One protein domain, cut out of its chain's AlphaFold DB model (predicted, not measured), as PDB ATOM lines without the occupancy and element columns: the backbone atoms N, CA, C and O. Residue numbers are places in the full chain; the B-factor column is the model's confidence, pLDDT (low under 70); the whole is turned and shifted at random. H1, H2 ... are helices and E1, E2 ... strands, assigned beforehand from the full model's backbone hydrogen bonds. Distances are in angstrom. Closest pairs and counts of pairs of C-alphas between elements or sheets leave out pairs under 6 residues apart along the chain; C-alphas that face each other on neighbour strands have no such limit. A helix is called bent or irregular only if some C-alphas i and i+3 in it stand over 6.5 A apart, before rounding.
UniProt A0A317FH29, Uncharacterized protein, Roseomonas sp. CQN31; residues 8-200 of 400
ATOM      1  N   ARG A   8     -26.108  26.084  33.080       35.00
ATOM      2  CA  ARG A   8     -26.333  27.500  32.747       35.00
ATOM      3  C   ARG A   8     -27.571  28.093  33.428       35.00
ATOM      4  O   ARG A   8     -27.607  29.298  33.629       35.00
ATOM      5  N   PHE A   9     -28.537  27.252  33.807       36.75
ATOM      6  CA  PHE A   9     -29.756  27.642  34.522       36.75
ATOM      7  C   PHE A   9     -29.634  27.471  36.045       36.75
ATOM      8  O   PHE A   9     -30.548  27.837  36.776       36.75
ATOM      9  N   VAL A  10     -28.509  26.937  36.536       38.00
ATOM     10  CA  VAL A  10     -28.233  26.820  37.971       38.00
ATOM     11  C   VAL A  10     -27.551  28.109  38.447       38.00
ATOM     12  O   VAL A  10     -26.524  28.492  37.866       38.00
ATOM     13  N   PRO A  11     -28.076  28.783  39.492       37.56
ATOM     14  CA  PRO A  11     -27.431  29.946  40.095       37.56
ATOM     15  C   PRO A  11     -25.979  29.638  40.471       37.56
ATOM     16  O   PRO A  11     -25.703  28.567  41.010       37.56
ATOM     17  N   ALA A  12     -25.053  30.569  40.215       41.00
ATOM     18  CA  ALA A  12     -23.615  30.405  40.469       41.00
ATOM     19  C   ALA A  12     -23.249  29.729  41.816       41.00
ATOM     20  O   ALA A  12     -22.447  28.794  41.776       41.00
ATOM     21  N   PRO A  13     -23.857  30.077  42.972       36.22
ATOM     22  CA  PRO A  13     -23.520  29.440  44.253       36.22
ATOM     23  C   PRO A  13     -23.974  27.974  44.373       36.22
ATOM     24  O   PRO A  13     -23.442  27.231  45.190       36.22
ATOM     25  N   LEU A  14     -24.927  27.527  43.551       30.77
ATOM     26  CA  LEU A  14     -25.454  26.157  43.558       30.77
ATOM     27  C   LEU A  14     -24.795  25.260  42.502       30.77
ATOM     28  O   LEU A  14     -24.984  24.044  42.525       30.77
ATOM     29  N   ARG A  15     -23.990  25.826  41.593       42.69
ATOM     30  CA  ARG A  15     -23.267  25.065  40.563       42.69
ATOM     31  C   ARG A  15     -22.296  24.033  41.146       42.69
ATOM     32  O   ARG A  15     -22.319  22.919  40.635       42.69
ATOM     33  N   PRO A  16     -21.518  24.304  42.213       37.28
ATOM     34  CA  PRO A  16     -20.648  23.294  42.821       37.28
ATOM     35  C   PRO A  16     -21.437  22.109  43.388       37.28
ATOM     36  O   PRO A  16     -21.035  20.962  43.216       37.28
ATOM     37  N   LEU A  17     -22.597  22.367  44.004       30.34
ATOM     38  CA  LEU A  17     -23.474  21.333  44.558       30.34
ATOM     39  C   LEU A  17     -24.187  20.539  43.450       30.34
ATOM     40  O   LEU A  17     -24.292  19.318  43.533       30.34
ATOM     41  N   PHE A  18     -24.629  21.209  42.382       29.67
ATOM     42  CA  PHE A  18     -25.230  20.575  41.206       29.67
ATOM     43  C   PHE A  18     -24.213  19.731  40.431       29.67
ATOM     44  O   PHE A  18     -24.521  18.597  40.075       29.67
ATOM     45  N   VAL A  19     -22.988  20.233  40.234       38.50
ATOM     46  CA  VAL A  19     -21.869  19.462  39.676       38.50
ATOM     47  C   VAL A  19     -21.575  18.277  40.585       38.50
ATOM     48  O   VAL A  19     -21.646  17.167  40.095       38.50
ATOM     49  N   ARG A  20     -21.398  18.450  41.901       37.25
ATOM     50  CA  ARG A  20     -21.185  17.329  42.840       37.25
ATOM     51  C   ARG A  20     -22.316  16.295  42.832       37.25
ATOM     52  O   ARG A  20     -22.049  15.105  42.942       37.25
ATOM     53  N   THR A  21     -23.570  16.711  42.665       32.50
ATOM     54  CA  THR A  21     -24.729  15.799  42.657       32.50
ATOM     55  C   THR A  21     -24.863  15.056  41.325       32.50
ATOM     56  O   THR A  21     -25.071  13.843  41.306       32.50
ATOM     57  N   VAL A  22     -24.714  15.757  40.197       37.78
ATOM     58  CA  VAL A  22     -24.739  15.165  38.849       37.78
ATOM     59  C   VAL A  22     -23.505  14.300  38.614       37.78
ATOM     60  O   VAL A  22     -23.623  13.225  38.031       37.78
ATOM     61  N   ASP A  23     -22.341  14.733  39.090       47.78
ATOM     62  CA  ASP A  23     -21.095  13.978  39.054       47.78
ATOM     63  C   ASP A  23     -21.164  12.792  40.015       47.78
ATOM     64  O   ASP A  23     -20.810  11.689  39.627       47.78
ATOM     65  N   GLY A  24     -21.781  12.930  41.191       46.09
ATOM     66  CA  GLY A  24     -22.087  11.818  42.097       46.09
ATOM     67  C   GLY A  24     -23.020  10.759  41.489       46.09
ATOM     68  O   GLY A  24     -22.738   9.564  41.576       46.09
ATOM     69  N   LEU A  25     -24.105  11.159  40.815       42.91
ATOM     70  CA  LEU A  25     -25.012  10.239  40.107       42.91
ATOM     71  C   LEU A  25     -24.346   9.595  38.882       42.91
ATOM     72  O   LEU A  25     -24.474   8.387  38.674       42.91
ATOM     73  N   ARG A  26     -23.596  10.369  38.087       54.78
ATOM     74  CA  ARG A  26     -22.805   9.848  36.962       54.78
ATOM     75  C   ARG A  26     -21.741   8.873  37.446       54.78
ATOM     76  O   ARG A  26     -21.634   7.793  36.878       54.78
ATOM     77  N   THR A  27     -21.034   9.205  38.519       58.75
ATOM     78  CA  THR A  27     -20.011   8.364  39.150       58.75
ATOM     79  C   THR A  27     -20.627   7.061  39.642       58.75
ATOM     80  O   THR A  27     -20.087   6.008  39.341       58.75
ATOM     81  N   ARG A  28     -21.814   7.080  40.268       58.34
ATOM     82  CA  ARG A  28     -22.541   5.855  40.661       58.34
ATOM     83  C   ARG A  28     -22.915   4.964  39.471       58.34
ATOM     84  O   ARG A  28     -22.759   3.748  39.552       58.34
ATOM     85  N   VAL A  29     -23.376   5.536  38.357       59.41
ATOM     86  CA  VAL A  29     -23.715   4.760  37.146       59.41
ATOM     87  C   VAL A  29     -22.464   4.210  36.456       59.41
ATOM     88  O   VAL A  29     -22.466   3.065  36.007       59.41
ATOM     89  N   ILE A  30     -21.393   5.003  36.373       65.38
ATOM     90  CA  ILE A  30     -20.098   4.574  35.826       65.38
ATOM     91  C   ILE A  30     -19.533   3.445  36.686       65.38
ATOM     92  O   ILE A  30     -19.212   2.394  36.143       65.38
ATOM     93  N   ARG A  31     -19.515   3.625  38.009       64.88
ATOM     94  CA  ARG A  31     -19.119   2.626  39.007       64.88
ATOM     95  C   ARG A  31     -19.856   1.313  38.806       64.88
ATOM     96  O   ARG A  31     -19.223   0.276  38.649       64.88
ATOM     97  N   TRP A  32     -21.187   1.363  38.727       63.59
ATOM     98  CA  TRP A  32     -22.004   0.174  38.496       63.59
ATOM     99  C   TRP A  32     -21.672  -0.503  37.158       63.59
ATOM    100  O   TRP A  32     -21.525  -1.720  37.092       63.59
ATOM    101  N   ARG A  33     -21.493   0.264  36.074       66.94
ATOM    102  CA  ARG A  33     -21.146  -0.305  34.759       66.94
ATOM    103  C   ARG A  33     -19.737  -0.898  34.713       66.94
ATOM    104  O   ARG A  33     -19.548  -1.921  34.056       66.94
ATOM    105  N   LEU A  34     -18.769  -0.281  35.391       72.38
ATOM    106  CA  LEU A  34     -17.412  -0.810  35.517       72.38
ATOM    107  C   LEU A  34     -17.431  -2.123  36.304       72.38
ATOM    108  O   LEU A  34     -16.926  -3.128  35.807       72.38
ATOM    109  N   SER A  35     -18.114  -2.164  37.451       67.94
ATOM    110  CA  SER A  35     -18.142  -3.348  38.314       67.94
ATOM    111  C   SER A  35     -18.857  -4.562  37.697       67.94
ATOM    112  O   SER A  35     -18.509  -5.689  38.023       67.94
ATOM    113  N   HIS A  36     -19.824  -4.369  36.789       67.38
ATOM    114  CA  HIS A  36     -20.592  -5.476  36.185       67.38
ATOM    115  C   HIS A  36     -20.066  -5.939  34.812       67.38
ATOM    116  O   HIS A  36     -20.451  -7.008  34.333       67.38
ATOM    117  N   GLY A  37     -19.218  -5.143  34.149       76.75
ATOM    118  CA  GLY A  37     -18.760  -5.413  32.781       76.75
ATOM    119  C   GLY A  37     -17.246  -5.488  32.601       76.75
ATOM    120  O   GLY A  37     -16.789  -6.239  31.741       76.75
ATOM    121  N   ALA A  38     -16.467  -4.741  33.390       81.44
ATOM    122  CA  ALA A  38     -15.026  -4.629  33.175       81.44
ATOM    123  C   ALA A  38     -14.278  -5.933  33.474       81.44
ATOM    124  O   ALA A  38     -13.433  -6.319  32.672       81.44
ATOM    125  N   ALA A  39     -14.668  -6.664  34.525       80.19
ATOM    126  CA  ALA A  39     -14.089  -7.969  34.857       80.19
ATOM    127  C   ALA A  39     -14.242  -8.982  33.705       80.19
ATOM    128  O   ALA A  39     -13.258  -9.526  33.220       80.19
ATOM    129  N   ARG A  40     -15.458  -9.133  33.154       82.38
ATOM    130  CA  ARG A  40     -15.729 -10.028  32.006       82.38
ATOM    131  C   ARG A  40     -15.023  -9.615  30.718       82.38
ATOM    132  O   ARG A  40     -14.834 -10.430  29.814       82.38
ATOM    133  N   ASP A  41     -14.771  -8.323  30.547       86.06
ATOM    134  CA  ASP A  41     -13.999  -7.825  29.412       86.06
ATOM    135  C   ASP A  41     -12.502  -8.087  29.634       86.06
ATOM    136  O   ASP A  41     -11.827  -8.493  28.693       86.06
ATOM    137  N   ARG A  42     -12.005  -7.945  30.870       82.06
ATOM    138  CA  ARG A  42     -10.623  -8.247  31.260       82.06
ATOM    139  C   ARG A  42     -10.296  -9.731  31.152       82.06
ATOM    140  O   ARG A  42      -9.291 -10.059  30.540       82.06
ATOM    141  N   GLU A  43     -11.163 -10.622  31.625       82.25
ATOM    142  CA  GLU A  43     -11.027 -12.074  31.418       82.25
ATOM    143  C   GLU A  43     -10.871 -12.418  29.928       82.25
ATOM    144  O   GLU A  43     -10.003 -13.199  29.542       82.25
ATOM    145  N   ALA A  44     -11.670 -11.779  29.065       81.88
ATOM    146  CA  ALA A  44     -11.575 -11.969  27.621       81.88
ATOM    147  C   ALA A  44     -10.253 -11.442  27.040       81.88
ATOM    148  O   ALA A  44      -9.689 -12.083  26.154       81.88
ATOM    149  N   ARG A  45      -9.741 -10.314  27.555       86.44
ATOM    150  CA  ARG A  45      -8.423  -9.784  27.176       86.44
ATOM    151  C   ARG A  45      -7.292 -10.697  27.626       86.44
ATOM    152  O   ARG A  45      -6.407 -10.955  26.824       86.44
ATOM    153  N   VAL A  46      -7.332 -11.216  28.854       75.94
ATOM    154  CA  VAL A  46      -6.331 -12.162  29.375       75.94
ATOM    155  C   VAL A  46      -6.281 -13.414  28.499       75.94
ATOM    156  O   VAL A  46      -5.201 -13.806  28.066       75.94
ATOM    157  N   ALA A  47      -7.438 -13.967  28.123       70.75
ATOM    158  CA  ALA A  47      -7.509 -15.083  27.176       70.75
ATOM    159  C   ALA A  47      -6.957 -14.731  25.775       70.75
ATOM    160  O   ALA A  47      -6.432 -15.596  25.070       70.75
ATOM    161  N   HIS A  48      -7.056 -13.465  25.359       67.56
ATOM    162  CA  HIS A  48      -6.505 -12.974  24.094       67.56
ATOM    163  C   HIS A  48      -4.989 -12.714  24.154       67.56
ATOM    164  O   HIS A  48      -4.296 -12.952  23.167       67.56
ATOM    165  N   ALA A  49      -4.478 -12.265  25.306       63.00
ATOM    166  CA  ALA A  49      -3.085 -11.882  25.541       63.00
ATOM    167  C   ALA A  49      -2.114 -13.075  25.576       63.00
ATOM    168  O   ALA A  49      -0.914 -12.887  25.408       63.00
ATOM    169  N   SER A  50      -2.627 -14.304  25.706       51.97
ATOM    170  CA  SER A  50      -1.882 -15.564  25.525       51.97
ATOM    171  C   SER A  50      -1.283 -15.753  24.117       51.97
ATOM    172  O   SER A  50      -0.650 -16.770  23.847       51.97
ATOM    173  N   ARG A  51      -1.490 -14.798  23.204       52.41
ATOM    174  CA  ARG A  51      -0.819 -14.696  21.906       52.41
ATOM    175  C   ARG A  51       0.267 -13.628  22.039       52.41
ATOM    176  O   ARG A  51      -0.055 -12.476  22.308       52.41
ATOM    177  N   GLU A  52       1.533 -14.025  21.917       44.47
ATOM    178  CA  GLU A  52       2.707 -13.166  22.134       44.47
ATOM    179  C   GLU A  52       2.571 -11.807  21.428       44.47
ATOM    180  O   GLU A  52       2.555 -11.722  20.201       44.47
ATOM    181  N   THR A  53       2.486 -10.731  22.214       49.00
ATOM    182  CA  THR A  53       2.518  -9.361  21.689       49.00
ATOM    183  C   THR A  53       3.973  -8.976  21.451       49.00
ATOM    184  O   THR A  53       4.751  -8.791  22.387       49.00
ATOM    185  N   THR A  54       4.369  -8.868  20.185       51.94
ATOM    186  CA  THR A  54       5.714  -8.399  19.830       51.94
ATOM    187  C   THR A  54       5.824  -6.889  20.080       51.94
ATOM    188  O   THR A  54       4.854  -6.142  19.932       51.94
ATOM    189  N   GLN A  55       7.016  -6.394  20.433       51.78
ATOM    190  CA  GLN A  55       7.285  -4.952  20.617       51.78
ATOM    191  C   GLN A  55       6.937  -4.087  19.382       51.78
ATOM    192  O   GLN A  55       6.845  -2.864  19.501       51.78
ATOM    193  N   GLN A  56       6.714  -4.709  18.220       57.25
ATOM    194  CA  GLN A  56       6.426  -4.067  16.937       57.25
ATOM    195  C   GLN A  56       4.934  -3.804  16.673       57.25
ATOM    196  O   GLN A  56       4.607  -3.154  15.680       57.25
ATOM    197  N   GLU A  57       4.012  -4.253  17.533       72.00
ATOM    198  CA  GLU A  57       2.589  -3.950  17.338       72.00
ATOM    199  C   GLU A  57       2.298  -2.440  17.451       72.00
ATOM    200  O   GLU A  57       2.736  -1.793  18.416       72.00
ATOM    201  N   PRO A  58       1.520  -1.862  16.509       85.44
ATOM    202  CA  PRO A  58       1.173  -0.450  16.557       85.44
ATOM    203  C   PRO A  58       0.375  -0.080  17.815       85.44
ATOM    204  O   PRO A  58      -0.731  -0.579  18.033       85.44
ATOM    205  N   MET A  59       0.905   0.849  18.611       92.88
ATOM    206  CA  MET A  59       0.266   1.350  19.831       92.88
ATOM    207  C   MET A  59      -0.715   2.484  19.515       92.88
ATOM    208  O   MET A  59      -0.479   3.294  18.622       92.88
ATOM    209  N   THR A  60      -1.801   2.588  20.276       97.06
ATOM    210  CA  THR A  60      -2.697   3.753  20.250       97.06
ATOM    211  C   THR A  60      -2.580   4.530  21.558       97.06
ATOM    212  O   THR A  60      -2.649   3.938  22.630       97.06
ATOM    213  N   ILE A  61      -2.440   5.850  21.483       97.94
ATOM    214  CA  ILE A  61      -2.508   6.763  22.626       97.94
ATOM    215  C   ILE A  61      -3.805   7.556  22.501       97.94
ATOM    216  O   ILE A  61      -3.993   8.321  21.556       97.94
ATOM    217  N   LEU A  62      -4.703   7.360  23.457       98.12
ATOM    218  CA  LEU A  62      -5.968   8.068  23.590       98.12
ATOM    219  C   LEU A  62      -5.814   9.123  24.686       98.12
ATOM    220  O   LEU A  62      -5.557   8.777  25.837       98.12
ATOM    221  N   GLY A  63      -5.951  10.401  24.349       97.94
ATOM    222  CA  GLY A  63      -5.654  11.488  25.286       97.94
ATOM    223  C   GLY A  63      -6.349  12.798  24.944       97.94
ATOM    224  O   GLY A  63      -7.130  12.882  23.994       97.94
ATOM    225  N   LEU A  64      -6.066  13.830  25.740       97.06
ATOM    226  CA  LEU A  64      -6.602  15.180  25.552       97.06
ATOM    227  C   LEU A  64      -5.692  16.009  24.626       97.06
ATOM    228  O   LEU A  64      -5.163  17.043  25.028       97.06
ATOM    229  N   PHE A  65      -5.453  15.538  23.401       97.75
ATOM    230  CA  PHE A  65      -4.491  16.140  22.465       97.75
ATOM    231  C   PHE A  65      -4.821  17.589  22.093       97.75
ATOM    232  O   PHE A  65      -3.896  18.372  21.881       97.75
ATOM    233  N   ALA A  66      -6.104  17.956  22.065       95.00
ATOM    234  CA  ALA A  66      -6.560  19.332  21.863       95.00
ATOM    235  C   ALA A  66      -6.443  20.211  23.123       95.00
ATOM    236  O   ALA A  66      -6.538  21.432  23.039       95.00
ATOM    237  N   SER A  67      -6.292  19.627  24.314       91.31
ATOM    238  CA  SER A  67      -6.327  20.372  25.576       91.31
ATOM    239  C   SER A  67      -4.950  20.951  25.938       91.31
ATOM    240  O   SER A  67      -3.955  20.218  25.911       91.31
ATOM    241  N   PRO A  68      -4.854  22.227  26.360       86.94
ATOM    242  CA  PRO A  68      -3.599  22.834  26.818       86.94
ATOM    243  C   PRO A  68      -3.211  22.429  28.256       86.94
ATOM    244  O   PRO A  68      -2.344  23.046  28.864       86.94
ATOM    245  N   THR A  69      -3.861  21.413  28.827       89.81
ATOM    246  CA  THR A  69      -3.593  20.916  30.185       89.81
ATOM    247  C   THR A  69      -2.328  20.061  30.252       89.81
ATOM    248  O   THR A  69      -1.881  19.517  29.241       89.81
ATOM    249  N   GLY A  70      -1.798  19.855  31.465       91.31
ATOM    250  CA  GLY A  70      -0.682  18.931  31.704       91.31
ATOM    251  C   GLY A  70      -0.974  17.495  31.245       91.31
ATOM    252  O   GLY A  70      -0.102  16.857  30.668       91.31
ATOM    253  N   LEU A  71      -2.217  17.011  31.381       93.19
ATOM    254  CA  LEU A  71      -2.631  15.704  30.845       93.19
ATOM    255  C   LEU A  71      -2.558  15.653  29.314       93.19
ATOM    256  O   LEU A  71      -2.071  14.673  28.750       93.19
ATOM    257  N   GLY A  72      -3.028  16.707  28.639       95.38
ATOM    258  CA  GLY A  72      -2.912  16.823  27.186       95.38
ATOM    259  C   GLY A  72      -1.456  16.899  26.733       95.38
ATOM    260  O   GLY A  72      -1.072  16.247  25.762       95.38
ATOM    261  N   GLN A  73      -0.626  17.644  27.468       95.31
ATOM    262  CA  GLN A  73       0.799  17.772  27.181       95.31
ATOM    263  C   GLN A  73       1.544  16.454  27.393       95.31
ATOM    264  O   GLN A  73       2.303  16.050  26.518       95.31
ATOM    265  N   GLY A  74       1.257  15.725  28.474       96.88
ATOM    266  CA  GLY A  74       1.801  14.390  28.715       96.88
ATOM    267  C   GLY A  74       1.486  13.408  27.581       96.88
ATOM    268  O   GLY A  74       2.383  12.717  27.097       96.88
ATOM    269  N   ALA A  75       0.247  13.417  27.072       97.81
ATOM    270  CA  ALA A  75      -0.144  12.592  25.928       97.81
ATOM    271  C   ALA A  75       0.602  12.982  24.637       97.81
ATOM    272  O   ALA A  75       1.046  12.104  23.892       97.81
ATOM    273  N   ARG A  76       0.780  14.288  24.383       97.94
ATOM    274  CA  ARG A  76       1.566  14.795  23.245       97.94
ATOM    275  C   ARG A  76       3.034  14.383  23.337       97.94
ATOM    276  O   ARG A  76       3.570  13.906  22.340       97.94
ATOM    277  N   LEU A  77       3.650  14.510  24.513       97.62
ATOM    278  CA  LEU A  77       5.038  14.108  24.761       97.62
ATOM    279  C   LEU A  77       5.227  12.606  24.562       97.62
ATOM    280  O   LEU A  77       6.114  12.193  23.821       97.62
ATOM    281  N   MET A  78       4.350  11.784  25.143       97.75
ATOM    282  CA  MET A  78       4.397  10.334  24.947       97.75
ATOM    283  C   MET A  78       4.269   9.969  23.464       97.75
ATOM    284  O   MET A  78       5.025   9.145  22.960       97.75
ATOM    285  N   TRP A  79       3.333  10.589  22.744       97.50
ATOM    286  CA  TRP A  79       3.156  10.329  21.318       97.50
ATOM    287  C   TRP A  79       4.366  10.751  20.482       97.50
ATOM    288  O   TRP A  79       4.781  10.011  19.588       97.50
ATOM    289  N   ALA A  80       4.947  11.914  20.772       96.75
ATOM    290  CA  ALA A  80       6.158  12.385  20.114       96.75
ATOM    291  C   ALA A  80       7.340  11.439  20.357       96.75
ATOM    292  O   ALA A  80       8.022  11.073  19.403       96.75
ATOM    293  N   GLU A  81       7.520  10.969  21.591       96.06
ATOM    294  CA  GLU A  81       8.605  10.053  21.938       96.06
ATOM    295  C   GLU A  81       8.467   8.705  21.229       96.06
ATOM    296  O   GLU A  81       9.430   8.211  20.647       96.06
ATOM    297  N   GLN A  82       7.260   8.135  21.182       94.62
ATOM    298  CA  GLN A  82       7.030   6.882  20.457       94.62
ATOM    299  C   GLN A  82       7.337   7.028  18.955       94.62
ATOM    300  O   GLN A  82       7.944   6.135  18.364       94.62
ATOM    301  N   LYS A  83       6.989   8.171  18.340       93.75
ATOM    302  CA  LYS A  83       7.376   8.473  16.949       93.75
ATOM    303  C   LYS A  83       8.893   8.604  16.797       93.75
ATOM    304  O   LYS A  83       9.451   8.053  15.853       93.75
ATOM    305  N   ARG A  84       9.561   9.299  17.724       93.94
ATOM    306  CA  ARG A  84      11.021   9.492  17.726       93.94
ATOM    307  C   ARG A  84      11.778   8.164  17.816       93.94
ATOM    308  O   ARG A  84      12.819   8.016  17.188       93.94
ATOM    309  N   GLN A  85      11.227   7.190  18.537       91.94
ATOM    310  CA  GLN A  85      11.758   5.825  18.642       91.94
ATOM    311  C   GLN A  85      11.443   4.937  17.420       91.94
ATOM    312  O   GLN A  85      11.758   3.750  17.428       91.94
ATOM    313  N   GLY A  86      10.803   5.472  16.373       90.94
ATOM    314  CA  GLY A  86      10.444   4.719  15.169       90.94
ATOM    315  C   GLY A  86       9.292   3.729  15.367       90.94
ATOM    316  O   GLY A  86       9.040   2.894  14.497       90.94
ATOM    317  N   ARG A  87       8.572   3.797  16.494       88.75
ATOM    318  CA  ARG A  87       7.441   2.907  16.761       88.75
ATOM    319  C   ARG A  87       6.213   3.361  15.979       88.75
ATOM    320  O   ARG A  87       5.855   4.538  15.978       88.75
ATOM    321  N   ALA A  88       5.498   2.410  15.381       91.56
ATOM    322  CA  ALA A  88       4.176   2.678  14.832       91.56
ATOM    323  C   ALA A  88       3.219   3.089  15.969       91.56
ATOM    324  O   ALA A  88       2.875   2.280  16.833       91.56
ATOM    325  N   VAL A  89       2.790   4.353  15.983       95.25
ATOM    326  CA  VAL A  89       1.921   4.899  17.033       95.25
ATOM    327  C   VAL A  89       0.801   5.752  16.443       95.25
ATOM    328  O   VAL A  89       1.016   6.574  15.553       95.25
ATOM    329  N   ARG A  90      -0.412   5.565  16.959       96.50
ATOM    330  CA  ARG A  90      -1.610   6.328  16.596       96.50
ATOM    331  C   ARG A  90      -1.988   7.235  17.757       96.50
ATOM    332  O   ARG A  90      -2.003   6.780  18.896       96.50
ATOM    333  N   ALA A  91      -2.329   8.483  17.476       97.88
ATOM    334  CA  ALA A  91      -2.891   9.395  18.464       97.88
ATOM    335  C   ALA A  91      -4.389   9.560  18.210       97.88
ATOM    336  O   ALA A  91      -4.801   9.718  17.062       97.88
ATOM    337  N   VAL A  92      -5.195   9.522  19.268       98.31
ATOM    338  CA  VAL A  92      -6.643   9.737  19.207       98.31
ATOM    339  C   VAL A  92      -7.028  10.805  20.226       98.31
ATOM    340  O   VAL A  92      -6.781  10.642  21.425       98.31
ATOM    341  N   ASP A  93      -7.643  11.892  19.763       98.38
ATOM    342  CA  ASP A  93      -8.181  12.930  20.640       98.38
ATOM    343  C   ASP A  93      -9.562  12.539  21.176       98.38
ATOM    344  O   ASP A  93     -10.465  12.159  20.425       98.38
ATOM    345  N   CYS A  94      -9.736  12.670  22.491       96.94
ATOM    346  CA  CYS A  94     -11.019  12.465  23.164       96.94
ATOM    347  C   CYS A  94     -11.561  13.723  23.855       96.94
ATOM    348  O   CYS A  94     -12.563  13.644  24.571       96.94
ATOM    349  N   THR A  95     -10.954  14.889  23.621       95.12
ATOM    350  CA  THR A  95     -11.267  16.135  24.333       95.12
ATOM    351  C   THR A  95     -12.733  16.535  24.144       95.12
ATOM    352  O   THR A  95     -13.480  16.678  25.118       95.12
ATOM    353  N   ALA A  96     -13.195  16.610  22.891       92.88
ATOM    354  CA  ALA A  96     -14.584  16.958  22.574       92.88
ATOM    355  C   ALA A  96     -15.588  15.885  23.041       92.88
ATOM    356  O   ALA A  96     -16.681  16.205  23.514       92.88
ATOM    357  N   ALA A  97     -15.205  14.606  22.970       92.00
ATOM    358  CA  ALA A  97     -16.035  13.470  23.387       92.00
ATOM    359  C   ALA A  97     -16.318  13.451  24.900       92.00
ATOM    360  O   ALA A  97     -17.325  12.888  25.353       92.00
ATOM    361  N   LEU A  98     -15.415  14.060  25.671       91.06
ATOM    362  CA  LEU A  98     -15.512  14.258  27.113       91.06
ATOM    363  C   LEU A  98     -16.088  15.632  27.490       91.06
ATOM    364  O   LEU A  98     -16.256  15.898  28.677       91.06
ATOM    365  N   HIS A  99     -16.458  16.463  26.508       90.50
ATOM    366  CA  HIS A  99     -16.973  17.824  26.705       90.50
ATOM    367  C   HIS A  99     -16.013  18.734  27.480       90.50
ATOM    368  O   HIS A  99     -16.445  19.563  28.281       90.50
ATOM    369  N   LEU A 100     -14.712  18.558  27.252       88.81
ATOM    370  CA  LEU A 100     -13.679  19.386  27.857       88.81
ATOM    371  C   LEU A 100     -13.282  20.527  26.911       88.81
ATOM    372  O   LEU A 100     -13.357  20.356  25.690       88.81
ATOM    373  N   PRO A 101     -12.845  21.680  27.446       85.06
ATOM    374  CA  PRO A 101     -12.270  22.742  26.633       85.06
ATOM    375  C   PRO A 101     -11.038  22.243  25.870       85.06
ATOM    376  O   PRO A 101     -10.157  21.588  26.439       85.06
ATOM    377  N   GLY A 102     -10.971  22.572  24.583       85.12
ATOM    378  CA  GLY A 102      -9.870  22.214  23.699       85.12
ATOM    379  C   GLY A 102      -9.603  23.314  22.678       85.12
ATOM    380  O   GLY A 102     -10.484  24.117  22.371       85.12
ATOM    381  N   GLY A 103      -8.373  23.349  22.186       86.94
ATOM    382  CA  GLY A 103      -7.940  24.162  21.060       86.94
ATOM    383  C   GLY A 103      -7.784  23.325  19.785       86.94
ATOM    384  O   GLY A 103      -8.440  22.291  19.634       86.94
ATOM    385  N   PRO A 104      -6.913  23.759  18.861       89.69
ATOM    386  CA  PRO A 104      -6.595  22.999  17.660       89.69
ATOM    387  C   PRO A 104      -6.032  21.614  17.999       89.69
ATOM    388  O   PRO A 104      -5.166  21.467  18.863       89.69
ATOM    389  N   VAL A 105      -6.522  20.598  17.295       92.94
ATOM    390  CA  VAL A 105      -5.985  19.237  17.363       92.94
ATOM    391  C   VAL A 105      -4.678  19.192  16.553       92.94
ATOM    392  O   VAL A 105      -4.681  19.669  15.417       92.94
ATOM    393  N   PRO A 106      -3.570  18.638  17.088       93.88
ATOM    394  CA  PRO A 106      -2.328  18.495  16.330       93.88
ATOM    395  C   PRO A 106      -2.513  17.665  15.052       93.88
ATOM    396  O   PRO A 106      -3.293  16.712  15.025       93.88
ATOM    397  N   GLU A 107      -1.760  17.996  14.004       94.69
ATOM    398  CA  GLU A 107      -1.791  17.262  12.735       94.69
ATOM    399  C   GLU A 107      -1.481  15.769  12.941       94.69
ATOM    400  O   GLU A 107      -0.593  15.408  13.711       94.69
ATOM    401  N   GLY A 108      -2.223  14.888  12.264       94.31
ATOM    402  CA  GLY A 108      -2.054  13.433  12.367       94.31
ATOM    403  C   GLY A 108      -2.716  12.783  13.589       94.31
ATOM    404  O   GLY A 108      -2.670  11.559  13.722       94.31
ATOM    405  N   VAL A 109      -3.359  13.560  14.468       97.38
ATOM    406  CA  VAL A 109      -4.196  13.028  15.553       97.38
ATOM    407  C   VAL A 109      -5.598  12.718  15.022       97.38
ATOM    408  O   VAL A 109      -6.248  13.547  14.388       97.38
ATOM    409  N   LEU A 110      -6.075  11.506  15.292       97.50
ATOM    410  CA  LEU A 110      -7.364  11.000  14.831       97.50
ATOM    411  C   LEU A 110      -8.509  11.445  15.761       97.50
ATOM    412  O   LEU A 110      -8.306  11.568  16.973       97.50
ATOM    413  N   PRO A 111      -9.738  11.625  15.246       96.69
ATOM    414  CA  PRO A 111     -10.907  11.841  16.093       96.69
ATOM    415  C   PRO A 111     -11.284  10.559  16.848       96.69
ATOM    416  O   PRO A 111     -11.027   9.448  16.383       96.69
ATOM    417  N   VAL A 112     -11.989  10.701  17.976       96.00
ATOM    418  CA  VAL A 112     -12.465   9.566  18.792       96.00
ATOM    419  C   VAL A 112     -13.254   8.511  17.997       96.00
ATOM    420  O   VAL A 112     -13.222   7.332  18.339       96.00
ATOM    421  N   THR A 113     -13.940   8.907  16.920       95.88
ATOM    422  CA  THR A 113     -14.723   8.006  16.056       95.88
ATOM    423  C   THR A 113     -13.858   6.994  15.305       95.88
ATOM    424  O   THR A 113     -14.362   5.944  14.915       95.88
ATOM    425  N   ALA A 114     -12.553   7.246  15.157       95.75
ATOM    426  CA  ALA A 114     -11.624   6.295  14.553       95.75
ATOM    427  C   ALA A 114     -11.536   4.974  15.341       95.75
ATOM    428  O   ALA A 114     -11.233   3.937  14.757       95.75
ATOM    429  N   LEU A 115     -11.848   4.978  16.646       95.12
ATOM    430  CA  LEU A 115     -11.820   3.776  17.488       95.12
ATOM    431  C   LEU A 115     -12.698   2.635  16.942       95.12
ATOM    432  O   LEU A 115     -12.392   1.473  17.202       95.12
ATOM    433  N   GLU A 116     -13.744   2.936  16.166       94.19
ATOM    434  CA  GLU A 116     -14.617   1.924  15.553       94.19
ATOM    435  C   GLU A 116     -13.861   1.005  14.578       94.19
ATOM    436  O   GLU A 116     -14.103  -0.206  14.528       94.19
ATOM    437  N   THR A 117     -12.892   1.553  13.842       92.94
ATOM    438  CA  THR A 117     -12.188   0.854  12.756       92.94
ATOM    439  C   THR A 117     -10.737   0.504  13.088       92.94
ATOM    440  O   THR A 117     -10.138  -0.309  12.387       92.94
ATOM    441  N   LEU A 118     -10.163   1.054  14.168       90.19
ATOM    442  CA  LEU A 118      -8.776   0.779  14.557       90.19
ATOM    443  C   LEU A 118      -8.536  -0.714  14.858       90.19
ATOM    444  O   LEU A 118      -9.322  -1.327  15.587       90.19
ATOM    445  N   PRO A 119      -7.447  -1.331  14.364       86.44
ATOM    446  CA  PRO A 119      -7.140  -2.720  14.689       86.44
ATOM    447  C   PRO A 119      -6.859  -2.887  16.196       86.44
ATOM    448  O   PRO A 119      -6.485  -1.915  16.859       86.44
ATOM    449  N   PRO A 120      -7.043  -4.098  16.758       80.75
ATOM    450  CA  PRO A 120      -6.592  -4.395  18.115       80.75
ATOM    451  C   PRO A 120      -5.085  -4.143  18.266       80.75
ATOM    452  O   PRO A 120      -4.331  -4.271  17.305       80.75
ATOM    453  N   GLY A 121      -4.669  -3.789  19.474       88.25
ATOM    454  CA  GLY A 121      -3.280  -3.550  19.860       88.25
ATOM    455  C   GLY A 121      -3.240  -2.870  21.230       88.25
ATOM    456  O   GLY A 121      -4.302  -2.637  21.816       88.25
ATOM    457  N   PRO A 122      -2.060  -2.534  21.769       93.44
ATOM    458  CA  PRO A 122      -1.965  -1.786  23.018       93.44
ATOM    459  C   PRO A 122      -2.616  -0.400  22.899       93.44
ATOM    460  O   PRO A 122      -2.318   0.354  21.968       93.44
ATOM    461  N   ILE A 123      -3.484  -0.047  23.850       96.44
ATOM    462  CA  ILE A 123      -4.116   1.272  23.957       96.44
ATOM    463  C   ILE A 123      -3.736   1.889  25.300       96.44
ATOM    464  O   ILE A 123      -4.182   1.421  26.345       96.44
ATOM    465  N   VAL A 124      -2.959   2.969  25.265       97.81
ATOM    466  CA  VAL A 124      -2.733   3.829  26.428       97.81
ATOM    467  C   VAL A 124      -3.867   4.845  26.499       97.81
ATOM    468  O   VAL A 124      -4.048   5.639  25.578       97.81
ATOM    469  N   ILE A 125      -4.630   4.836  27.587       97.88
ATOM    470  CA  ILE A 125      -5.656   5.838  27.880       97.88
ATOM    471  C   ILE A 125      -5.052   6.829  28.870       97.88
ATOM    472  O   ILE A 125      -4.976   6.573  30.074       97.88
ATOM    473  N   HIS A 126      -4.607   7.965  28.341       97.94
ATOM    474  CA  HIS A 126      -3.856   8.983  29.063       97.94
ATOM    475  C   HIS A 126      -4.772   9.960  29.807       97.94
ATOM    476  O   HIS A 126      -4.846  11.150  29.493       97.94
ATOM    477  N   LEU A 127      -5.518   9.424  30.775       95.75
ATOM    478  CA  LEU A 127      -6.545  10.123  31.541       95.75
ATOM    479  C   LEU A 127      -6.581   9.614  32.981       95.75
ATOM    480  O   LEU A 127      -6.562   8.407  33.215       95.75
ATOM    481  N   ASN A 128      -6.782  10.523  33.930       92.94
ATOM    482  CA  ASN A 128      -7.055  10.163  35.320       92.94
ATOM    483  C   ASN A 128      -8.473   9.594  35.483       92.94
ATOM    484  O   ASN A 128      -9.382   9.959  34.725       92.94
ATOM    485  N   PRO A 129      -8.733   8.760  36.499       89.75
ATOM    486  CA  PRO A 129     -10.091   8.515  36.962       89.75
ATOM    487  C   PRO A 129     -10.731   9.832  37.455       89.75
ATOM    488  O   PRO A 129     -10.047  10.644  38.081       89.75
ATOM    489  N   PRO A 130     -12.023  10.087  37.168       87.44
ATOM    490  CA  PRO A 130     -13.000   9.186  36.544       87.44
ATOM    491  C   PRO A 130     -13.022   9.210  35.001       87.44
ATOM    492  O   PRO A 130     -13.704   8.380  34.392       87.44
ATOM    493  N   LEU A 131     -12.291  10.120  34.342       91.31
ATOM    494  CA  LEU A 131     -12.293  10.253  32.875       91.31
ATOM    495  C   LEU A 131     -11.829   8.972  32.171       91.31
ATOM    496  O   LEU A 131     -12.408   8.599  31.150       91.31
ATOM    497  N   TYR A 132     -10.867   8.253  32.756       93.75
ATOM    498  CA  TYR A 132     -10.478   6.913  32.310       93.75
ATOM    499  C   TYR A 132     -11.689   5.974  32.182       93.75
ATOM    500  O   TYR A 132     -11.919   5.391  31.125       93.75
ATOM    501  N   GLY A 133     -12.516   5.876  33.230       90.75
ATOM    502  CA  GLY A 133     -13.697   5.007  33.249       90.75
ATOM    503  C   GLY A 133     -14.756   5.428  32.226       90.75
ATOM    504  O   GLY A 133     -15.340   4.591  31.537       90.75
ATOM    505  N   LEU A 134     -14.962   6.738  32.060       90.50
ATOM    506  CA  LEU A 134     -15.839   7.282  31.017       90.50
ATOM    507  C   LEU A 134     -15.366   6.945  29.605       90.50
ATOM    508  O   LEU A 134     -16.197   6.744  28.712       90.50
ATOM    509  N   MET A 135     -14.053   6.935  29.401       93.19
ATOM    510  CA  MET A 135     -13.457   6.622  28.117       93.19
ATOM    511  C   MET A 135     -13.498   5.120  27.843       93.19
ATOM    512  O   MET A 135     -13.925   4.709  26.767       93.19
ATOM    513  N   TYR A 136     -13.193   4.299  28.850       93.50
ATOM    514  CA  TYR A 136     -13.353   2.849  28.801       93.50
ATOM    515  C   TYR A 136     -14.762   2.447  28.344       93.50
ATOM    516  O   TYR A 136     -14.915   1.667  27.410       93.50
ATOM    517  N   LEU A 137     -15.811   3.028  28.937       90.94
ATOM    518  CA  LEU A 137     -17.201   2.705  28.582       90.94
ATOM    519  C   LEU A 137     -17.591   3.105  27.149       90.94
ATOM    520  O   LEU A 137     -18.562   2.567  26.616       90.94
ATOM    521  N   ARG A 138     -16.859   4.041  26.539       92.12
ATOM    522  CA  ARG A 138     -17.036   4.469  25.145       92.12
ATOM    523  C   ARG A 138     -16.206   3.648  24.159       92.12
ATOM    524  O   ARG A 138     -16.466   3.740  22.967       92.12
ATOM    525  N   LEU A 139     -15.232   2.860  24.622       94.12
ATOM    526  CA  LEU A 139     -14.490   1.972  23.735       94.12
ATOM    527  C   LEU A 139     -15.444   0.944  23.101       94.12
ATOM    528  O   LEU A 139     -16.227   0.300  23.825       94.12
ATOM    529  N   PRO A 140     -15.339   0.714  21.778       94.88
ATOM    530  CA  PRO A 140     -16.041  -0.372  21.115       94.88
ATOM    531  C   PRO A 140     -15.796  -1.693  21.838       94.88
ATOM    532  O   PRO A 140     -14.681  -1.997  22.270       94.88
ATOM    533  N   ARG A 141     -16.847  -2.512  21.966       92.38
ATOM    534  CA  ARG A 141     -16.791  -3.779  22.716       92.38
ATOM    535  C   ARG A 141     -15.686  -4.712  22.205       92.38
ATOM    536  O   ARG A 141     -15.106  -5.433  23.007       92.38
ATOM    537  N   ARG A 142     -15.373  -4.662  20.902       92.94
ATOM    538  CA  ARG A 142     -14.234  -5.376  20.306       92.94
ATOM    539  C   ARG A 142     -12.923  -4.972  20.982       92.94
ATOM    540  O   ARG A 142     -12.269  -5.831  21.553       92.94
ATOM    541  N   LEU A 143     -12.597  -3.675  21.007       93.62
ATOM    542  CA  LEU A 143     -11.363  -3.177  21.622       93.62
ATOM    543  C   LEU A 143     -11.317  -3.468  23.124       93.62
ATOM    544  O   LEU A 143     -10.301  -3.954  23.603       93.62
ATOM    545  N   ARG A 144     -12.424  -3.300  23.859       92.69
ATOM    546  CA  ARG A 144     -12.466  -3.655  25.292       92.69
ATOM    547  C   ARG A 144     -12.106  -5.110  25.587       92.69
ATOM    548  O   ARG A 144     -11.658  -5.386  26.690       92.69
ATOM    549  N   ARG A 145     -12.333  -6.033  24.651       90.62
ATOM    550  CA  ARG A 145     -12.126  -7.477  24.853       90.62
ATOM    551  C   ARG A 145     -10.863  -8.014  24.183       90.62
ATOM    552  O   ARG A 145     -10.510  -9.154  24.448       90.62
ATOM    553  N   SER A 146     -10.208  -7.233  23.324       89.12
ATOM    554  CA  SER A 146      -9.060  -7.696  22.531       89.12
ATOM    555  C   SER A 146      -7.827  -6.792  22.594       89.12
ATOM    556  O   SER A 146      -6.750  -7.230  22.218       89.12
ATOM    557  N   ALA A 147      -7.958  -5.526  22.994       91.75
ATOM    558  CA  ALA A 147      -6.834  -4.597  23.096       91.75
ATOM    559  C   ALA A 147      -6.251  -4.626  24.507       91.75
ATOM    560  O   ALA A 147      -7.022  -4.583  25.457       91.75
ATOM    561  N   ARG A 148      -4.924  -4.618  24.655       92.75
ATOM    562  CA  ARG A 148      -4.277  -4.431  25.963       92.75
ATOM    563  C   ARG A 148      -4.477  -2.987  26.423       92.75
ATOM    564  O   ARG A 148      -3.987  -2.069  25.766       92.75
ATOM    565  N   LEU A 149      -5.203  -2.779  27.516       95.00
ATOM    566  CA  LEU A 149      -5.575  -1.458  28.020       95.00
ATOM    567  C   LEU A 149      -4.607  -1.000  29.108       95.00
ATOM    568  O   LEU A 149      -4.504  -1.609  30.169       95.00
ATOM    569  N   ILE A 150      -3.920   0.104  28.847       96.25
ATOM    570  CA  ILE A 150      -2.943   0.697  29.752       96.25
ATOM    571  C   ILE A 150      -3.525   2.017  30.251       96.25
ATOM    572  O   ILE A 150      -3.768   2.942  29.476       96.25
ATOM    573  N   ALA A 151      -3.766   2.115  31.550       96.81
ATOM    574  CA  ALA A 151      -4.095   3.372  32.200       96.81
ATOM    575  C   ALA A 151      -2.836   4.230  32.333       96.81
ATOM    576  O   ALA A 151      -1.801   3.706  32.719       96.81
ATOM    577  N   TYR A 152      -2.909   5.535  32.064       97.88
ATOM    578  CA  TYR A 152      -1.855   6.467  32.471       97.88
ATOM    579  C   TYR A 152      -2.433   7.521  33.411       97.88
ATOM    580  O   TYR A 152      -3.228   8.366  32.989       97.88
ATOM    581  N   TRP A 153      -2.067   7.437  34.689       96.62
ATOM    582  CA  TRP A 153      -2.627   8.249  35.766       96.62
ATOM    583  C   TRP A 153      -1.576   9.199  36.334       96.62
ATOM    584  O   TRP A 153      -0.517   8.779  36.790       96.62
ATOM    585  N   ALA A 154      -1.901  10.483  36.352       95.12
ATOM    586  CA  ALA A 154      -1.170  11.515  37.065       95.12
ATOM    587  C   ALA A 154      -1.966  11.920  38.309       95.12
ATOM    588  O   ALA A 154      -3.172  12.157  38.240       95.12
ATOM    589  N   TRP A 155      -1.313  12.028  39.455       95.00
ATOM    590  CA  TRP A 155      -1.955  12.479  40.684       95.00
ATOM    591  C   TRP A 155      -1.058  13.454  41.418       95.00
ATOM    592  O   TRP A 155       0.101  13.570  41.067       95.00
ATOM    593  N   GLU A 156      -1.597  14.172  42.395       93.75
ATOM    594  CA  GLU A 156      -0.901  15.301  43.004       93.75
ATOM    595  C   GLU A 156      -0.665  15.133  44.497       93.75
ATOM    596  O   GLU A 156       0.055  15.946  45.046       93.75
ATOM    597  N   LEU A 157      -1.255  14.142  45.167       94.62
ATOM    598  CA  LEU A 157      -1.108  13.927  46.612       94.62
ATOM    599  C   LEU A 157      -0.529  12.542  46.908       94.62
ATOM    600  O   LEU A 157      -0.535  11.655  46.057       94.62
ATOM    601  N   ASP A 158      -0.093  12.345  48.145       94.56
ATOM    602  CA  ASP A 158       0.391  11.070  48.681       94.56
ATOM    603  C   ASP A 158      -0.712  10.005  48.814       94.56
ATOM    604  O   ASP A 158      -0.426   8.821  48.982       94.56
ATOM    605  N   ARG A 159      -1.981  10.405  48.669       93.75
ATOM    606  CA  ARG A 159      -3.145   9.514  48.619       93.75
ATOM    607  C   ARG A 159      -4.017   9.835  47.414       93.75
ATOM    608  O   ARG A 159      -4.414  10.983  47.222       93.75
ATOM    609  N   VAL A 160      -4.354   8.828  46.607       92.12
ATOM    610  CA  VAL A 160      -5.371   8.975  45.543       92.12
ATOM    611  C   VAL A 160      -6.792   8.949  46.142       92.12
ATOM    612  O   VAL A 160      -6.950   8.541  47.287       92.12
ATOM    613  N   PRO A 161      -7.870   9.319  45.430       89.25
ATOM    614  CA  PRO A 161      -9.262   9.194  45.905       89.25
ATOM    615  C   PRO A 161      -9.793   7.754  45.886       89.25
ATOM    616  O   PRO A 161      -9.458   6.989  44.978       89.25
ATOM    617  N   ALA A 162     -10.609   7.347  46.872       86.25
ATOM    618  CA  ALA A 162     -11.052   5.943  47.038       86.25
ATOM    619  C   ALA A 162     -11.734   5.368  45.784       86.25
ATOM    620  O   ALA A 162     -11.567   4.194  45.455       86.25
ATOM    621  N   SER A 163     -12.428   6.227  45.037       83.38
ATOM    622  CA  SER A 163     -13.088   5.900  43.770       83.38
ATOM    623  C   SER A 163     -12.140   5.395  42.676       83.38
ATOM    624  O   SER A 163     -12.589   4.732  41.744       83.38
ATOM    625  N   TRP A 164     -10.832   5.657  42.766       87.69
ATOM    626  CA  TRP A 164      -9.864   5.203  41.764       87.69
ATOM    627  C   TRP A 164      -9.718   3.680  41.730       87.69
ATOM    628  O   TRP A 164      -9.482   3.128  40.657       87.69
ATOM    629  N   ALA A 165      -9.942   2.994  42.858       83.75
ATOM    630  CA  ALA A 165      -9.898   1.532  42.929       83.75
ATOM    631  C   ALA A 165     -10.903   0.868  41.965       83.75
ATOM    632  O   ALA A 165     -10.662  -0.217  41.449       83.75
ATOM    633  N   GLU A 166     -12.010   1.544  41.645       80.44
ATOM    634  CA  GLU A 166     -13.039   1.028  40.734       80.44
ATOM    635  C   GLU A 166     -12.585   1.031  39.268       80.44
ATOM    636  O   GLU A 166     -13.029   0.204  38.470       80.44
ATOM    637  N   ALA A 167     -11.702   1.963  38.898       81.94
ATOM    638  CA  ALA A 167     -11.187   2.094  37.539       81.94
ATOM    639  C   ALA A 167     -10.125   1.034  37.205       81.94
ATOM    640  O   ALA A 167      -9.917   0.732  36.029       81.94
ATOM    641  N   VAL A 168      -9.500   0.440  38.226       83.06
ATOM    642  CA  VAL A 168      -8.464  -0.600  38.098       83.06
ATOM    643  C   VAL A 168      -8.977  -1.815  37.335       83.06
ATOM    644  O   VAL A 168      -8.280  -2.336  36.474       83.06
ATOM    645  N   LEU A 169     -10.231  -2.215  37.567       78.81
ATOM    646  CA  LEU A 169     -10.849  -3.373  36.907       78.81
ATOM    647  C   LEU A 169     -10.917  -3.234  35.377       78.81
ATOM    648  O   LEU A 169     -11.072  -4.221  34.656       78.81
ATOM    649  N   ALA A 170     -10.828  -2.005  34.870       86.00
ATOM    650  CA  ALA A 170     -10.862  -1.692  33.451       86.00
ATOM    651  C   ALA A 170      -9.466  -1.534  32.824       86.00
ATOM    652  O   ALA A 170      -9.392  -1.228  31.634       86.00
ATOM    653  N   ALA A 171      -8.381  -1.721  33.580       91.12
ATOM    654  CA  ALA A 171      -7.001  -1.629  33.107       91.12
ATOM    655  C   ALA A 171      -6.287  -2.986  33.208       91.12
ATOM    656  O   ALA A 171      -6.571  -3.788  34.094       91.12
ATOM    657  N   ASP A 172      -5.352  -3.230  32.293       90.81
ATOM    658  CA  ASP A 172      -4.435  -4.374  32.342       90.81
ATOM    659  C   ASP A 172      -3.074  -3.964  32.932       90.81
ATOM    660  O   ASP A 172      -2.391  -4.783  33.537       90.81
ATOM    661  N   GLU A 173      -2.699  -2.688  32.798       93.19
ATOM    662  CA  GLU A 173      -1.545  -2.067  33.455       93.19
ATOM    663  C   GLU A 173      -1.873  -0.625  33.848       93.19
ATOM    664  O   GLU A 173      -2.682   0.035  33.190       93.19
ATOM    665  N   ILE A 174      -1.192  -0.112  34.872       95.62
ATOM    666  CA  ILE A 174      -1.253   1.294  35.268       95.62
ATOM    667  C   ILE A 174       0.143   1.892  35.139       95.62
ATOM    668  O   ILE A 174       1.101   1.435  35.757       95.62
ATOM    669  N   TRP A 175       0.265   2.923  34.322       97.94
ATOM    670  CA  TRP A 175       1.456   3.744  34.184       97.94
ATOM    671  C   TRP A 175       1.244   5.060  34.928       97.94
ATOM    672  O   TRP A 175       0.147   5.617  34.932       97.94
ATOM    673  N   VAL A 176       2.293   5.551  35.573       97.62
ATOM    674  CA  VAL A 176       2.275   6.796  36.350       97.62
ATOM    675  C   VAL A 176       3.557   7.586  36.090       97.62
ATOM    676  O   VAL A 176       4.577   6.971  35.785       97.62
ATOM    677  N   PRO A 177       3.557   8.923  36.207       96.88
ATOM    678  CA  PRO A 177       4.706   9.729  35.803       96.88
ATOM    679  C   PRO A 177       5.879   9.698  36.797       96.88
ATOM    680  O   PRO A 177       6.982  10.084  36.431       96.88
ATOM    681  N   SER A 178       5.672   9.263  38.044       97.12
ATOM    682  CA  SER A 178       6.703   9.305  39.089       97.12
ATOM    683  C   SER A 178       6.510   8.230  40.157       97.12
ATOM    684  O   SER A 178       5.423   7.660  40.303       97.12
ATOM    685  N   ASP A 179       7.551   8.010  40.962       96.44
ATOM    686  CA  ASP A 179       7.488   7.154  42.148       96.44
ATOM    687  C   ASP A 179       6.514   7.674  43.211       96.44
ATOM    688  O   ASP A 179       5.868   6.873  43.884       96.44
ATOM    689  N   PHE A 180       6.349   8.994  43.334       96.44
ATOM    690  CA  PHE A 180       5.391   9.588  44.269       96.44
ATOM    691  C   PHE A 180       3.957   9.162  43.934       96.44
ATOM    692  O   PHE A 180       3.234   8.638  44.784       96.44
ATOM    693  N   VAL A 181       3.570   9.293  42.661       96.69
ATOM    694  CA  VAL A 181       2.254   8.845  42.191       96.69
ATOM    695  C   VAL A 181       2.141   7.322  42.271       96.69
ATOM    696  O   VAL A 181       1.088   6.806  42.644       96.69
ATOM    697  N   ALA A 182       3.219   6.585  41.978       96.00
ATOM    698  CA  ALA A 182       3.233   5.130  42.121       96.00
ATOM    699  C   ALA A 182       2.975   4.692  43.564       96.00
ATOM    700  O   ALA A 182       2.204   3.760  43.771       96.00
ATOM    701  N   GLY A 183       3.579   5.365  44.546       95.44
ATOM    702  CA  GLY A 183       3.343   5.131  45.968       95.44
ATOM    703  C   GLY A 183       1.882   5.357  46.341       95.44
ATOM    704  O   GLY A 183       1.247   4.455  46.885       95.44
ATOM    705  N   ALA A 184       1.315   6.504  45.954       94.81
ATOM    706  CA  ALA A 184      -0.081   6.845  46.232       94.81
ATOM    707  C   ALA A 184      -1.076   5.854  45.598       94.81
ATOM    708  O   ALA A 184      -2.071   5.473  46.219       94.81
ATOM    709  N   VAL A 185      -0.809   5.415  44.361       94.06
ATOM    710  CA  VAL A 185      -1.627   4.406  43.675       94.06
ATOM    711  C   VAL A 185      -1.462   3.044  44.343       94.06
ATOM    712  O   VAL A 185      -2.465   2.451  44.723       94.06
ATOM    713  N   ARG A 186      -0.234   2.548  44.546       93.12
ATOM    714  CA  ARG A 186       0.018   1.231  45.162       93.12
ATOM    715  C   ARG A 186      -0.595   1.125  46.555       93.12
ATOM    716  O   ARG A 186      -1.260   0.135  46.821       93.12
ATOM    717  N   ALA A 187      -0.462   2.160  47.384       91.44
ATOM    718  CA  ALA A 187      -1.083   2.203  48.706       91.44
ATOM    719  C   ALA A 187      -2.617   2.096  48.639       91.44
ATOM    720  O   ALA A 187      -3.239   1.475  49.493       91.44
ATOM    721  N   ARG A 188      -3.261   2.659  47.606       89.88
ATOM    722  CA  ARG A 188      -4.705   2.470  47.404       89.88
ATOM    723  C   ARG A 188      -5.060   1.078  46.891       89.88
ATOM    724  O   ARG A 188      -6.162   0.606  47.155       89.88
ATOM    725  N   LEU A 189      -4.186   0.470  46.101       84.62
ATOM    726  CA  LEU A 189      -4.442  -0.832  45.484       84.62
ATOM    727  C   LEU A 189      -4.000  -2.005  46.355       84.62
ATOM    728  O   LEU A 189      -4.178  -3.149  45.952       84.62
ATOM    729  N   GLU A 190      -3.456  -1.739  47.538       81.69
ATOM    730  CA  GLU A 190      -3.084  -2.769  48.496       81.69
ATOM    731  C   GLU A 190      -4.299  -3.663  48.811       81.69
ATOM    732  O   GLU A 190      -5.357  -3.191  49.227       81.69
ATOM    733  N   GLY A 191      -4.174  -4.964  48.528       69.06
ATOM    734  CA  GLY A 191      -5.256  -5.946  48.674       69.06
ATOM    735  C   GLY A 191      -6.258  -6.035  47.509       69.06
ATOM    736  O   GLY A 191      -7.154  -6.876  47.563       69.06
ATOM    737  N   ALA A 192      -6.125  -5.222  46.454       65.00
ATOM    738  CA  ALA A 192      -6.854  -5.379  45.189       65.00
ATOM    739  C   ALA A 192      -6.056  -6.255  44.194       65.00
ATOM    740  O   ALA A 192      -4.857  -6.446  44.372       65.00
ATOM    741  N   GLU A 193      -6.714  -6.801  43.157       61.75
ATOM    742  CA  GLU A 193      -6.067  -7.601  42.093       61.75
ATOM    743  C   GLU A 193      -4.731  -6.995  41.622       61.75
ATOM    744  O   GLU A 193      -4.632  -5.779  41.453       61.75
ATOM    745  N   GLU A 194      -3.736  -7.846  41.336       75.12
ATOM    746  CA  GLU A 194      -2.370  -7.472  40.929       75.12
ATOM    747  C   GLU A 194      -2.316  -6.804  39.536       75.12
ATOM    748  O   GLU A 194      -1.790  -7.355  38.568       75.12
ATOM    749  N   VAL A 195      -2.882  -5.604  39.385       86.88
ATOM    750  CA  VAL A 195      -2.627  -4.763  38.209       86.88
ATOM    751  C   VAL A 195      -1.253  -4.113  38.381       86.88
ATOM    752  O   VAL A 195      -1.053  -3.352  39.332       86.88
ATOM    753  N   PRO A 196      -0.286  -4.368  37.482       91.31
ATOM    754  CA  PRO A 196       1.061  -3.836  37.627       91.31
ATOM    755  C   PRO A 196       1.065  -2.307  37.503       91.31
ATOM    756  O   PRO A 196       0.553  -1.745  36.531       91.31
ATOM    757  N   VAL A 197       1.703  -1.647  38.474       94.44
ATOM    758  CA  VAL A 197       1.949  -0.197  38.477       94.44
ATOM    759  C   VAL A 197       3.394   0.069  38.055       94.44
ATOM    760  O   VAL A 197       4.327  -0.303  38.775       94.44
ATOM    761  N   ARG A 198       3.584   0.727  36.907       96.19
ATOM    762  CA  ARG A 198       4.893   1.073  36.332       96.19
ATOM    763  C   ARG A 198       5.109   2.583  36.316       96.19
ATOM    764  O   ARG A 198       4.213   3.334  35.941       96.19
ATOM    765  N   VAL A 199       6.319   3.015  36.654       97.44
ATOM    766  CA  VAL A 199       6.721   4.419  36.513       97.44
ATOM    767  C   VAL A 199       7.189   4.656  35.080       97.44
ATOM    768  O   VAL A 199       8.101   3.987  34.599       97.44
ATOM    769  N   VAL A 200       6.525   5.579  34.388       96.94
ATOM    770  CA  VAL A 200       6.793   5.995  33.008       96.94
ATOM    771  C   VAL A 200       6.762   7.531  32.969       96.94
ATOM    772  O   VAL A 200       5.687   8.104  32.765       96.94
TER     773      VAL A 200
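What this domain is: This is residues 8 to 200 of the 400 residues of an uncharacterized protein of Roseomonas sp. CQN31 (UniProt A0A317FH29). A strongly twisted sheet of seven parallel strands is the middle of three layers, with H2 over one face and H3 and H4 over the other, while H7 packs on the strands E6 and E7 at one edge of the sheet. The long bent helix H1 runs past H4, H6 and H5, and its residues 12 to 17 stick out. The 193 printed residues hold seven named helices and seven named strands, in the order H1 E1 H2 E2 E3 H3 E4 H4 H5 E5 H6 E6 H7 E7; across the sheet the order is E3 E2 E1 E4 E5 E6 E7. The class is mixed, helices and strands, and the whole is compact, with a radius of gyration of the C-alphas of 16.7 A and spans of 53 by 42 by 33 A.

How they stand to each other: H1, residues 12 to 49, is one helix by its hydrogen bonds but bent, C-alphas 36 and 39 being 7.1 A apart; its arms H1a, residues 12 to 36, and H1b, residues 39 to 49, stand at a steep tilt of 57 degrees. H1a is irregular, C-alphas 13 and 16 being 6.9 A apart. E1, residues 59 to 63, H2, residues 70 to 84, and E2, residues 89 to 93, form a right-handed strand-helix-strand unit, two parallel neighbour strands with a helix between (N 61 to O 90, 2.8 A). H2 is on the sheet at a height of 9.0 A, its closest C-alphas to E1 being Ala 75 and Gly 63, 5.7 A. Edge strand E3, residues 109 to 111, is E2's neighbour (N 110 to O 91, 2.8 A); with H3, residues 112 to 116, and E4, residues 123 to 125, it makes a right-handed split unit, with E2 and E1 between its strands. E4 is E1's neighbour (N 124 to O 60, 2.8 A). H4, residues 131 to 136, is on the same face as H3, opposite H2; H1a only just touches it, with 3 pairs of C-alphas within 8 A, the closest Ile 30 and Gly 133, 6.9 A. H5, residues 141 to 146, touches H1b, the closest C-alphas being Arg 145 and Asp 41, 4.9 A. Three more right-handed units follow: E4, H4 H5, E5, residues 149 to 152 (N 150 to O 123, 2.8 A); E5, H6, residues 164 to 168, E6, residues 173 to 176 (N 175 to O 151, 2.7 A); and E6, H7, residues 179 to 189, edge strand E7, residues 197 to 199 (N 198 to O 174, 2.8 A). H6 touches H1a, the closest C-alphas being Glu 166 and Arg 31, 6.5 A. H7 is over E6 and E7, the C-alphas of Asp 179 and Val 199 being 6.3 A apart. Every O i to N i+4 pair is within hydrogen-bond range in H2, H4, H5 and H7; H1a has 19 of 21, H1b 6 of 7, and H3 and H6 each 0 of 1, but 2 of 2 O i to N i+3 pairs.

Where its parts are: H1a begins at C-alpha 12 (-23.615, 30.405, 40.469) and is 36.3 A long; H1b is 14.9 A, H2 20.5 A and H7 14.7 A. E1 begins at C-alpha 59 (0.266, 1.350, 19.831), and E7 ends at C-alpha 199 (6.721, 4.419, 36.513).

The domain as a whole: The two farthest C-alphas, Pro 11 and Glu 52, are 55.6 A apart. The printed part has no cut; the links E2 to E3 and E5 to H6 are long. The mean pLDDT of the printed part is 83.0; residues 8 to 33, 35 to 36, 48 to 56 and 191 to 193 are under 70.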